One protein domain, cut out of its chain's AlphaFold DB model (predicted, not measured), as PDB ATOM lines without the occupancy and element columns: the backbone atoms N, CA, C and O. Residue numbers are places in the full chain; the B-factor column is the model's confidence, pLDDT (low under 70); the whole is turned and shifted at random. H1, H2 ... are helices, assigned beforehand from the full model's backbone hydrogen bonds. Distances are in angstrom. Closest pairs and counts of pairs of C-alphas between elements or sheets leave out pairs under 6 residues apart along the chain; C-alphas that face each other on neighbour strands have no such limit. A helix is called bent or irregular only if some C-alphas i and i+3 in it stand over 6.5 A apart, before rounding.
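What this domain is: This is residues 335 to 425 of the 426 residues of the protein "Type I restriction enzyme R Protein" of Calothrix sp. HK-06 (UniProt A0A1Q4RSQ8). H2 runs through the core, crossed by the longest helix, H1, while H3 folds back on H2; a tail from residue 402 loops away and returns to small H4 near H2. The printed part has 91 residues, four named helices in order H1 to H4 and no named strand: all helix. It is only just compact, close to loose, with radius of gyration of the C-alphas 14.4 A, and elongated, 42 by 25 by 25 A.

How they stand to each other: H1, residues 335 to 356, touches H2, residues 367 to 386, with residues 338 to 346 alone, at a steep tilt of 58 degrees, the same way; the closest C-alphas, Ala 342 and Leu 377, are 5.6 A apart. H2, with residues 377 to 386 alone, touches H3, residues 392 to 401, in a hairpin; the closest C-alphas, Thr 382 and Ala 395, are 4.9 A apart. H4, residues 420 to 423, is close to H2 but not clearly touching. Every O i to N i+4 pair is within hydrogen-bond range in H2 and H3, and 15 of 18 in H1; H4 is too short.

Where its parts are: H1, 30.6 A long, begins at C-alpha 335 (131.748, 73.323, 115.955), kinks 43 degrees near residue 350 and is only just irregular: C-alphas 351 and 354 are 6.9 A apart. H2 is 28.7 A long and H3 14.3 A; H4 ends at C-alpha 423 (132.623, 91.074, 124.687).

The domain as a whole: The printed part has no cut. The H3 to H4 link is long. Residues 408 to 425 have pLDDT under 70.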
ATOM      1  N   ARG A 335     131.463  73.839 114.612       81.62
ATOM      2  CA  ARG A 335     131.748  73.323 115.955       81.62
ATOM      3  C   ARG A 335     132.476  71.980 115.930       81.62
ATOM      4  O   ARG A 335     133.519  71.855 116.562       81.62
ATOM      5  N   GLU A 336     131.976  71.010 115.168       79.31
ATOM      6  CA  GLU A 336     132.577  69.667 115.086       79.31
ATOM      7  C   GLU A 336     134.008  69.703 114.538       79.31
ATOM      8  O   GLU A 336     134.889  68.975 114.999       79.31
ATOM      9  N   ARG A 337     134.269  70.598 113.576       82.25
ATOM     10  CA  ARG A 337     135.599  70.782 112.994       82.25
ATOM     11  C   ARG A 337     136.570  71.343 114.029       82.25
ATOM     12  O   ARG A 337     137.691  70.849 114.137       82.25
ATOM     13  N   ILE A 338     136.152  72.363 114.781       89.00
ATOM     14  CA  ILE A 338     136.960  72.951 115.855       89.00
ATOM     15  C   ILE A 338     137.249  71.911 116.944       89.00
ATOM     16  O   ILE A 338     138.399  71.793 117.353       89.00
ATOM     17  N   GLU A 339     136.247  71.134 117.370       87.44
ATOM     18  CA  GLU A 339     136.401  70.063 118.368       87.44
ATOM     19  C   GLU A 339     137.448  69.026 117.938       87.44
ATOM     20  O   GLU A 339     138.384  68.732 118.689       87.44
ATOM     21  N   LEU A 340     137.358  68.534 116.700       85.00
ATOM     22  CA  LEU A 340     138.293  67.545 116.164       85.00
ATOM     23  C   LEU A 340     139.721  68.094 116.033       85.00
ATOM     24  O   LEU A 340     140.682  67.437 116.434       85.00
ATOM     25  N   LEU A 341     139.871  69.309 115.500       88.88
ATOM     26  CA  LEU A 341     141.183  69.934 115.336       88.88
ATOM     27  C   LEU A 341     141.816  70.301 116.679       88.88
ATOM     28  O   LEU A 341     143.006  70.074 116.862       88.88
ATOM     29  N   ALA A 342     141.043  70.826 117.631       92.38
ATOM     30  CA  ALA A 342     141.536  71.123 118.973       92.38
ATOM     31  C   ALA A 342     142.027  69.850 119.679       92.38
ATOM     32  O   ALA A 342     143.076  69.876 120.326       92.38
ATOM     33  N   TYR A 343     141.317  68.729 119.511       90.44
ATOM     34  CA  TYR A 343     141.745  67.437 120.043       90.44
ATOM     35  C   TYR A 343     143.058  66.965 119.419       90.44
ATOM     36  O   TYR A 343     143.975  66.613 120.158       90.44
ATOM     37  N   ASP A 344     143.180  66.999 118.088       89.44
ATOM     38  CA  ASP A 344     144.414  66.597 117.400       89.44
ATOM     39  C   ASP A 344     145.606  67.486 117.788       89.44
ATOM     40  O   ASP A 344     146.685  66.978 118.104       89.44
ATOM     41  N   ILE A 345     145.399  68.808 117.842       92.44
ATOM     42  CA  ILE A 345     146.413  69.779 118.272       92.44
ATOM     43  C   ILE A 345     146.894  69.453 119.686       92.44
ATOM     44  O   ILE A 345     148.104  69.366 119.908       92.44
ATOM     45  N   TRP A 346     145.971  69.256 120.635       93.62
ATOM     46  CA  TRP A 346     146.326  68.925 122.013       93.62
ATOM     47  C   TRP A 346     147.041  67.580 122.098       93.62
ATOM     48  O   TRP A 346     148.127  67.513 122.661       93.62
ATOM     49  N   ALA A 347     146.492  66.529 121.487       91.31
ATOM     50  CA  ALA A 347     147.086  65.196 121.507       91.31
ATOM     51  C   ALA A 347     148.527  65.212 120.973       91.31
ATOM     52  O   ALA A 347     149.433  64.659 121.599       91.31
ATOM     53  N   HIS A 348     148.763  65.902 119.854       91.38
ATOM     54  CA  HIS A 348     150.100  66.059 119.294       91.38
ATOM     55  C   HIS A 348     151.021  66.883 120.205       91.38
ATOM     56  O   HIS A 348     152.160  66.484 120.465       91.38
ATOM     57  N   PHE A 349     150.551  68.028 120.707       93.62
ATOM     58  CA  PHE A 349     151.354  68.891 121.568       93.62
ATOM     59  C   PHE A 349     151.731  68.197 122.882       93.62
ATOM     60  O   PHE A 349     152.901  68.224 123.259       93.62
ATOM     61  N   SER A 350     150.792  67.513 123.537       92.75
ATOM     62  CA  SER A 350     151.035  66.764 124.773       92.75
ATOM     63  C   SER A 350     151.978  65.579 124.580       92.75
ATOM     64  O   SER A 350     152.736  65.267 125.492       92.75
ATOM     65  N   ALA A 351     151.960  64.928 123.413       92.69
ATOM     66  CA  ALA A 351     152.838  63.795 123.128       92.69
ATOM     67  C   ALA A 351     154.273  64.215 122.763       92.69
ATOM     68  O   ALA A 351     155.219  63.492 123.073       92.69
ATOM     69  N   HIS A 352     154.449  65.363 122.098       91.38
ATOM     70  CA  HIS A 352     155.739  65.734 121.501       91.38
ATOM     71  C   HIS A 352     156.319  67.058 122.006       91.38
ATOM     72  O   HIS A 352     157.514  67.131 122.281       91.38
ATOM     73  N   GLY A 353     155.506  68.111 122.104       92.00
ATOM     74  CA  GLY A 353     155.972  69.455 122.459       92.00
ATOM     75  C   GLY A 353     156.143  69.637 123.964       92.00
ATOM     76  O   GLY A 353     157.223  69.998 124.432       92.00
ATOM     77  N   LEU A 354     155.086  69.335 124.720       91.31
ATOM     78  CA  LEU A 354     155.017  69.548 126.163       91.31
ATOM     79  C   LEU A 354     156.096  68.776 126.953       91.31
ATOM     80  O   LEU A 354     156.743  69.406 127.789       91.31
ATOM     81  N   PRO A 355     156.383  67.480 126.685       94.00
ATOM     82  CA  PRO A 355     157.397  66.732 127.440       94.00
ATOM     83  C   PRO A 355     158.821  67.268 127.254       94.00
ATOM     84  O   PRO A 355     159.683  67.045 128.095       94.00
ATOM     85  N   GLN A 356     159.068  67.978 126.150       91.50
ATOM     86  CA  GLN A 356     160.354  68.601 125.831       91.50
ATOM     87  C   GLN A 356     160.447  70.052 126.338       91.50
ATOM     88  O   GLN A 356     161.444  70.730 126.101       91.50
ATOM     89  N   GLY A 357     159.402  70.557 127.007       92.56
ATOM     90  CA  GLY A 357     159.331  71.942 127.478       92.56
ATOM     91  C   GLY A 357     159.141  72.975 126.362       92.56
ATOM     92  O   GLY A 357     159.379  74.165 126.581       92.56
ATOM     93  N   PHE A 358     158.727  72.556 125.160       92.88
ATOM     94  CA  PHE A 358     158.470  73.473 124.052       92.88
ATOM     95  C   PHE A 358     157.104  74.158 124.172       92.88
ATOM     96  O   PHE A 358     156.169  73.655 124.793       92.88
ATOM     97  N   LYS A 359     156.986  75.317 123.519       93.31
ATOM     98  CA  LYS A 359     155.731  76.064 123.356       93.31
ATOM     99  C   LYS A 359     155.128  75.800 121.975       93.31
ATOM    100  O   LYS A 359     155.827  75.350 121.068       93.31
ATOM    101  N   ALA A 360     153.848  76.122 121.809       92.75
ATOM    102  CA  ALA A 360     153.144  76.046 120.533       92.75
ATOM    103  C   ALA A 360     152.417  77.360 120.224       92.75
ATOM    104  O   ALA A 360     152.055  78.110 121.130       92.75
ATOM    105  N   GLN A 361     152.190  77.614 118.937       94.31
ATOM    106  CA  GLN A 361     151.378  78.720 118.442       94.31
ATOM    107  C   GLN A 361     150.345  78.173 117.455       94.31
ATOM    108  O   GLN A 361     150.673  77.345 116.608       94.31
ATOM    109  N   ILE A 362     149.107  78.651 117.571       91.62
ATOM    110  CA  ILE A 362     147.994  78.300 116.687       91.62
ATOM    111  C   ILE A 362     147.586  79.573 115.949       91.62
ATOM    112  O   ILE A 362     147.330  80.596 116.581       91.62
ATOM    113  N   VAL A 363     147.544  79.514 114.620       89.44
ATOM    114  CA  VAL A 363     147.100  80.624 113.768       89.44
ATOM    115  C   VAL A 363     145.723  80.269 113.218       89.44
ATOM    116  O   VAL A 363     145.564  79.229 112.579       89.44
ATOM    117  N   ALA A 364     144.731  81.113 113.491       86.25
ATOM    118  CA  ALA A 364     143.359  80.952 113.018       86.25
ATOM    119  C   ALA A 364     142.976  82.091 112.059       86.25
ATOM    120  O   ALA A 364     143.685  83.092 111.970       86.25
ATOM    121  N   ILE A 365     141.880  81.908 111.317       79.88
ATOM    122  CA  ILE A 365     141.470  82.809 110.229       79.88
ATOM    123  C   ILE A 365     141.010  84.187 110.722       79.88
ATOM    124  O   ILE A 365     141.254  85.188 110.057       79.88
ATOM    125  N   ASP A 366     140.373  84.241 111.890       79.94
ATOM    126  CA  ASP A 366     139.832  85.456 112.488       79.94
ATOM    127  C   ASP A 366     139.771  85.343 114.022       79.94
ATOM    128  O   ASP A 366     140.092  84.309 114.620       79.94
ATOM    129  N   ARG A 367     139.355  86.435 114.672       83.38
ATOM    130  CA  ARG A 367     139.222  86.519 116.133       83.38
ATOM    131  C   ARG A 367     138.194  85.529 116.684       83.38
ATOM    132  O   ARG A 367     138.422  84.946 117.741       83.38
ATOM    133  N   GLU A 368     137.093  85.315 115.972       83.88
ATOM    134  CA  GLU A 368     136.048  84.374 116.380       83.88
ATOM    135  C   GLU A 368     136.604  82.944 116.462       83.88
ATOM    136  O   GLU A 368     136.467  82.277 117.488       83.88
ATOM    137  N   ALA A 369     137.332  82.498 115.436       86.69
ATOM    138  CA  ALA A 369     137.973  81.192 115.413       86.69
ATOM    139  C   ALA A 369     138.991  81.021 116.553       86.69
ATOM    140  O   ALA A 369     139.047  79.948 117.154       86.69
ATOM    141  N   ILE A 370     139.762  82.064 116.897       89.62
ATOM    142  CA  ILE A 370     140.687  82.034 118.048       89.62
ATOM    143  C   ILE A 370     139.929  81.707 119.338       89.62
ATOM    144  O   ILE A 370     140.355  80.834 120.098       89.62
ATOM    145  N   ILE A 371     138.796  82.372 119.578       89.75
ATOM    146  CA  ILE A 371     137.981  82.161 120.781       89.75
ATOM    147  C   ILE A 371     137.381  80.752 120.781       89.75
ATOM    148  O   ILE A 371     137.415  80.070 121.808       89.75
ATOM    149  N   LEU A 372     136.887  80.281 119.631       91.62
ATOM    150  CA  LEU A 372     136.357  78.924 119.486       91.62
ATOM    151  C   LEU A 372     137.418  77.864 119.816       91.62
ATOM    152  O   LEU A 372     137.145  76.970 120.622       91.62
ATOM    153  N   TYR A 373     138.634  77.993 119.272       93.50
ATOM    154  CA  TYR A 373     139.747  77.099 119.601       93.50
ATOM    155  C   TYR A 373     140.145  77.188 121.072       93.50
ATOM    156  O   TYR A 373     140.307  76.151 121.705       93.50
ATOM    157  N   LYS A 374     140.277  78.392 121.643       93.81
ATOM    158  CA  LYS A 374     140.627  78.582 123.063       93.81
ATOM    159  C   LYS A 374     139.616  77.897 123.978       93.81
ATOM    160  O   LYS A 374     140.002  77.148 124.874       93.81
ATOM    161  N   ARG A 375     138.321  78.102 123.728       93.94
ATOM    162  CA  ARG A 375     137.244  77.478 124.505       93.94
ATOM    163  C   ARG A 375     137.329  75.959 124.440       93.94
ATOM    164  O   ARG A 375     137.173  75.296 125.464       93.94
ATOM    165  N   GLU A 376     137.555  75.410 123.253       95.12
ATOM    166  CA  GLU A 376     137.569  73.964 123.074       95.12
ATOM    167  C   GLU A 376     138.846  73.311 123.612       95.12
ATOM    168  O   GLU A 376     138.776  72.304 124.315       95.12
ATOM    169  N   LEU A 377     140.002  73.946 123.411       95.50
ATOM    170  CA  LEU A 377     141.261  73.539 124.028       95.50
ATOM    171  C   LEU A 377     141.162  73.556 125.552       95.50
ATOM    172  O   LEU A 377     141.539  72.566 126.170       95.50
ATOM    173  N   ASN A 378     140.589  74.599 126.162       95.56
ATOM    174  CA  ASN A 378     140.390  74.637 127.614       95.56
ATOM    175  C   ASN A 378     139.611  73.397 128.095       95.56
ATOM    176  O   ASN A 378     140.059  72.713 129.012       95.56
ATOM    177  N   LYS A 379     138.500  73.031 127.434       95.00
ATOM    178  CA  LYS A 379     137.731  71.824 127.794       95.00
ATOM    179  C   LYS A 379     138.560  70.543 127.669       95.00
ATOM    180  O   LYS A 379     138.494  69.683 128.550       95.00
ATOM    181  N   ILE A 380     139.295  70.388 126.568       94.44
ATOM    182  CA  ILE A 380     140.088  69.186 126.277       94.44
ATOM    183  C   ILE A 380     141.243  69.050 127.275       94.44
ATOM    184  O   ILE A 380     141.447  67.969 127.831       94.44
ATOM    185  N   ILE A 381     141.945  70.147 127.555       94.81
ATOM    186  CA  ILE A 381     143.057  70.201 128.505       94.81
ATOM    187  C   ILE A 381     142.559  69.911 129.919       94.81
ATOM    188  O   ILE A 381     143.129  69.049 130.586       94.81
ATOM    189  N   THR A 382     141.462  70.536 130.362       95.50
ATOM    190  CA  THR A 382     140.868  70.251 131.678       95.50
ATOM    191  C   THR A 382     140.538  68.767 131.816       95.50
ATOM    192  O   THR A 382     140.969  68.139 132.780       95.50
ATOM    193  N   LYS A 383     139.861  68.162 130.829       93.81
ATOM    194  CA  LYS A 383     139.579  66.715 130.839       93.81
ATOM    195  C   LYS A 383     140.857  65.871 130.867       93.81
ATOM    196  O   LYS A 383     140.877  64.819 131.498       93.81
ATOM    197  N   SER A 384     141.907  66.300 130.168       92.06
ATOM    198  CA  SER A 384     143.202  65.617 130.150       92.06
ATOM    199  C   SER A 384     143.897  65.660 131.512       92.06
ATOM    200  O   SER A 384     144.454  64.650 131.928       92.06
ATOM    201  N   LEU A 385     143.842  66.794 132.212       92.00
ATOM    202  CA  LEU A 385     144.405  66.964 133.553       92.00
ATOM    203  C   LEU A 385     143.596  66.200 134.607       92.00
ATOM    204  O   LEU A 385     144.173  65.555 135.472       92.00
ATOM    205  N   GLN A 386     142.269  66.163 134.494       92.75
ATOM    206  CA  GLN A 386     141.435  65.350 135.389       92.75
ATOM    207  C   GLN A 386     141.746  63.848 135.294       92.75
ATOM    208  O   GLN A 386     141.617  63.131 136.279       92.75
ATOM    209  N   LYS A 387     142.189  63.358 134.126       92.25
ATOM    210  CA  LYS A 387     142.677  61.974 133.962       92.25
ATOM    211  C   LYS A 387     144.044  61.724 134.610       92.25
ATOM    212  O   LYS A 387     144.462  60.576 134.683       92.25
ATOM    213  N   GLN A 388     144.741  62.780 135.016       89.00
ATOM    214  CA  GLN A 388     146.008  62.741 135.746       89.00
ATOM    215  C   GLN A 388     145.794  63.060 137.238       89.00
ATOM    216  O   GLN A 388     146.705  63.553 137.893       89.00
ATOM    217  N   ASP A 389     144.583  62.819 137.750       91.88
ATOM    218  CA  ASP A 389     144.183  62.993 139.154       91.88
ATOM    219  C   ASP A 389     144.219  64.436 139.697       91.88
ATOM    220  O   ASP A 389     144.159  64.651 140.909       91.88
ATOM    221  N   PHE A 390     144.236  65.449 138.823       91.50
ATOM    222  CA  PHE A 390     143.985  66.833 139.238       91.50
ATOM    223  C   PHE A 390     142.489  67.066 139.485       91.50
ATOM    224  O   PHE A 390     141.637  66.652 138.690       91.50
ATOM    225  N   ASP A 391     142.150  67.786 140.557       94.06
ATOM    226  CA  ASP A 391     140.773  68.202 140.804       94.06
ATOM    227  C   ASP A 391     140.277  69.167 139.710       94.06
ATOM    228  O   ASP A 391     141.051  69.800 138.984       94.06
ATOM    229  N   LYS A 392     138.952  69.273 139.565       91.44
ATOM    230  CA  LYS A 392     138.330  70.039 138.477       91.44
ATOM    231  C   LYS A 392     138.698  71.525 138.511       91.44
ATOM    232  O   LYS A 392     138.819  72.129 137.445       91.44
ATOM    233  N   GLU A 393     138.825  72.113 139.693       92.25
ATOM    234  CA  GLU A 393     139.075  73.544 139.850       92.25
ATOM    235  C   GLU A 393     140.509  73.868 139.427       92.25
ATOM    236  O   GLU A 393     140.716  74.685 138.524       92.25
ATOM    237  N   THR A 394     141.479  73.110 139.944       92.19
ATOM    238  CA  THR A 394     142.891  73.209 139.552       92.19
ATOM    239  C   THR A 394     143.083  72.935 138.059       92.19
ATOM    240  O   THR A 394     143.729  73.715 137.357       92.19
ATOM    241  N   ALA A 395     142.466  71.874 137.531       92.44
ATOM    242  CA  ALA A 395     142.555  71.515 136.115       92.44
ATOM    243  C   ALA A 395     141.976  72.597 135.185       92.44
ATOM    244  O   ALA A 395     142.469  72.791 134.072       92.44
ATOM    245  N   THR A 396     140.928  73.304 135.617       91.31
ATOM    246  CA  THR A 396     140.331  74.403 134.842       91.31
ATOM    247  C   THR A 396     141.239  75.628 134.848       91.31
ATOM    248  O   THR A 396     141.523  76.180 133.786       91.31
ATOM    249  N   ALA A 397     141.747  76.015 136.021       91.44
ATOM    250  CA  ALA A 397     142.656  77.149 136.155       91.44
ATOM    251  C   ALA A 397     143.944  76.950 135.338       91.44
ATOM    252  O   ALA A 397     144.403  77.858 134.647       91.44
ATOM    253  N   TRP A 398     144.507  75.740 135.360       91.69
ATOM    254  CA  TRP A 398     145.711  75.420 134.596       91.69
ATOM    255  C   TRP A 398     145.458  75.383 133.094       91.69
ATOM    256  O   TRP A 398     146.256  75.934 132.338       91.69
ATOM    257  N   ALA A 399     144.348  74.786 132.652       92.00
ATOM    258  CA  ALA A 399     143.974  74.801 131.241       92.00
ATOM    259  C   ALA A 399     143.853  76.234 130.707       92.00
ATOM    260  O   ALA A 399     144.333  76.533 129.611       92.00
ATOM    261  N   ASP A 400     143.274  77.129 131.509       90.81
ATOM    262  CA  ASP A 400     143.146  78.522 131.119       90.81
ATOM    263  C   ASP A 400     144.503  79.234 131.028       90.81
ATOM    264  O   ASP A 400     144.769  79.916 130.039       90.81
ATOM    265  N   ALA A 401     145.407  78.982 131.976       90.44
ATOM    266  CA  ALA A 401     146.758  79.541 131.969       90.44
ATOM    267  C   ALA A 401     147.675  78.972 130.862       90.44
ATOM    268  O   ALA A 401     148.657  79.612 130.484       90.44
ATOM    269  N   MET A 402     147.383  77.781 130.325       89.25
ATOM    270  CA  MET A 402     148.220  77.106 129.318       89.25
ATOM    271  C   MET A 402     148.149  77.724 127.916       89.25
ATOM    272  O   MET A 402     149.006  77.436 127.078       89.25
ATOM    273  N   SER A 403     147.143  78.550 127.626       89.00
ATOM    274  CA  SER A 403     146.994  79.185 126.315       89.00
ATOM    275  C   SER A 403     146.483  80.613 126.441       89.00
ATOM    276  O   SER A 403     145.565  80.882 127.207       89.00
ATOM    277  N   ILE A 404     147.055  81.527 125.659       88.50
ATOM    278  CA  ILE A 404     146.702  82.950 125.674       88.50
ATOM    279  C   ILE A 404     146.240  83.334 124.264       88.50
ATOM    280  O   ILE A 404     147.002  83.123 123.315       88.50
ATOM    281  N   PRO A 405     145.015  83.863 124.089       85.94
ATOM    282  CA  PRO A 405     144.594  84.410 122.807       85.94
ATOM    283  C   PRO A 405     145.361  85.708 122.524       85.94
ATOM    284  O   PRO A 405     145.481  86.571 123.389       85.94
ATOM    285  N   VAL A 406     145.875  85.849 121.303       79.75
ATOM    286  CA  VAL A 406     146.570  87.058 120.837       79.75
ATOM    287  C   VAL A 406     145.897  87.528 119.556       79.75
ATOM    288  O   VAL A 406     145.715  86.737 118.632       79.75
ATOM    289  N   TYR A 407     145.537  88.807 119.492       71.88
ATOM    290  CA  TYR A 407     144.924  89.438 118.325       71.88
ATOM    291  C   TYR A 407     145.588  90.791 118.043       71.88
ATOM    292  O   TYR A 407     146.038  91.477 118.958       71.88
ATOM    293  N   SER A 408     145.681  91.146 116.758       56.22
ATOM    294  CA  SER A 408     146.086  92.486 116.325       56.22
ATOM    295  C   SER A 408     144.896  93.419 116.489       56.22
ATOM    296  O   SER A 408     143.817  93.092 116.003       56.22
ATOM    297  N   SER A 409     145.090  94.570 117.126       51.09
ATOM    298  CA  SER A 409     144.102  95.648 117.145       51.09
ATOM    299  C   SER A 409     143.985  96.239 115.738       51.09
ATOM    300  O   SER A 409     144.838  97.030 115.331       51.09
ATOM    301  N   ASN A 410     142.978  95.828 114.967       45.91
ATOM    302  CA  ASN A 410     142.694  96.398 113.647       45.91
ATOM    303  C   ASN A 410     141.473  97.326 113.715       45.91
ATOM    304  O   ASN A 410     140.605  97.168 114.566       45.91
ATOM    305  N   GLN A 411     141.381  98.265 112.765       43.38
ATOM    306  CA  GLN A 411     140.357  99.326 112.683       43.38
ATOM    307  C   GLN A 411     138.884  98.845 112.619       43.38
ATOM    308  O   GLN A 411     137.984  99.678 112.601       43.38
ATOM    309  N   GLU A 412     138.611  97.536 112.579       42.25
ATOM    310  CA  GLU A 412     137.248  96.975 112.567       42.25
ATOM    311  C   GLU A 412     136.783  96.413 113.928       42.25
ATOM    312  O   GLU A 412     135.635  95.981 114.044       42.25
ATOM    313  N   ASP A 413     137.630  96.452 114.967       49.28
ATOM    314  CA  ASP A 413     137.322  95.953 116.320       49.28
ATOM    315  C   ASP A 413     136.252  96.776 117.077       49.28
ATOM    316  O   ASP A 413     135.725  96.297 118.081       49.28
ATOM    317  N   ASP A 414     135.864  97.959 116.587       45.53
ATOM    318  CA  ASP A 414     134.858  98.836 117.220       45.53
ATOM    319  C   ASP A 414     133.398  98.373 117.020       45.53
ATOM    320  O   ASP A 414     132.461  99.000 117.520       45.53
ATOM    321  N   LYS A 415     133.153  97.273 116.296       41.88
ATOM    322  CA  LYS A 415     131.795  96.720 116.134       41.88
ATOM    323  C   LYS A 415     131.454  95.794 117.309       41.88
ATOM    324  O   LYS A 415     132.218  94.864 117.551       41.88
ATOM    325  N   PRO A 416     130.354  95.990 118.058       42.19
ATOM    326  CA  PRO A 416     129.976  95.102 119.161       42.19
ATOM    327  C   PRO A 416     129.766  93.659 118.679       42.19
ATOM    328  O   PRO A 416     129.211  93.436 117.604       42.19
ATOM    329  N   SER A 417     130.238  92.689 119.468       48.56
ATOM    330  CA  SER A 417     129.977  91.269 119.225       48.56
ATOM    331  C   SER A 417     128.597  90.901 119.770       48.56
ATOM    332  O   SER A 417     128.258  91.280 120.886       48.56
ATOM    333  N   GLU A 418     127.811  90.122 119.025       40.41
ATOM    334  CA  GLU A 418     126.514  89.607 119.502       40.41
ATOM    335  C   GLU A 418     126.670  88.522 120.595       40.41
ATOM    336  O   GLU A 418     125.710  88.186 121.286       40.41
ATOM    337  N   ASP A 419     127.884  87.996 120.793       47.44
ATOM    338  CA  ASP A 419     128.209  87.033 121.850       47.44
ATOM    339  C   ASP A 419     128.794  87.732 123.095       47.44
ATOM    340  O   ASP A 419     129.894  88.293 123.073       47.44
ATOM    341  N   ILE A 420     128.068  87.629 124.213       47.47
ATOM    342  CA  ILE A 420     128.390  88.206 125.531       47.47
ATOM    343  C   ILE A 420     129.718  87.667 126.099       47.47
ATOM    344  O   ILE A 420     130.381  88.340 126.889       47.47
ATOM    345  N   TYR A 421     130.128  86.452 125.729       48.38
ATOM    346  CA  TYR A 421     131.418  85.888 126.128       48.38
ATOM    347  C   TYR A 421     132.581  86.521 125.350       48.38
ATOM    348  O   TYR A 421     133.659  86.718 125.911       48.38
ATOM    349  N   ILE A 422     132.351  86.895 124.088       49.69
ATOM    350  CA  ILE A 422     133.334  87.578 123.234       49.69
ATOM    351  C   ILE A 422     133.561  89.017 123.709       49.69
ATOM    352  O   ILE A 422     134.705  89.468 123.745       49.69
ATOM    353  N   ASP A 423     132.508  89.710 124.148       48.91
ATOM    354  CA  ASP A 423     132.623  91.074 124.687       48.91
ATOM    355  C   ASP A 423     133.361  91.120 126.039       48.91
ATOM    356  O   ASP A 423     134.015  92.110 126.347       48.91
ATOM    357  N   LYS A 424     133.334  90.037 126.829       50.66
ATOM    358  CA  LYS A 424     134.088  89.924 128.097       50.66
ATOM    359  C   LYS A 424     135.581  89.620 127.927       50.66
ATOM    360  O   LYS A 424     136.320  89.702 128.904       50.66
ATOM    361  N   LEU A 425     135.996  89.199 126.732       48.59
ATOM    362  CA  LEU A 425     137.389  88.906 126.367       48.59
ATOM    363  C   LEU A 425     138.022  90.033 125.529       48.59
ATOM    364  O   LEU A 425     139.136  89.868 125.033       48.59
TER     365      LEU A 425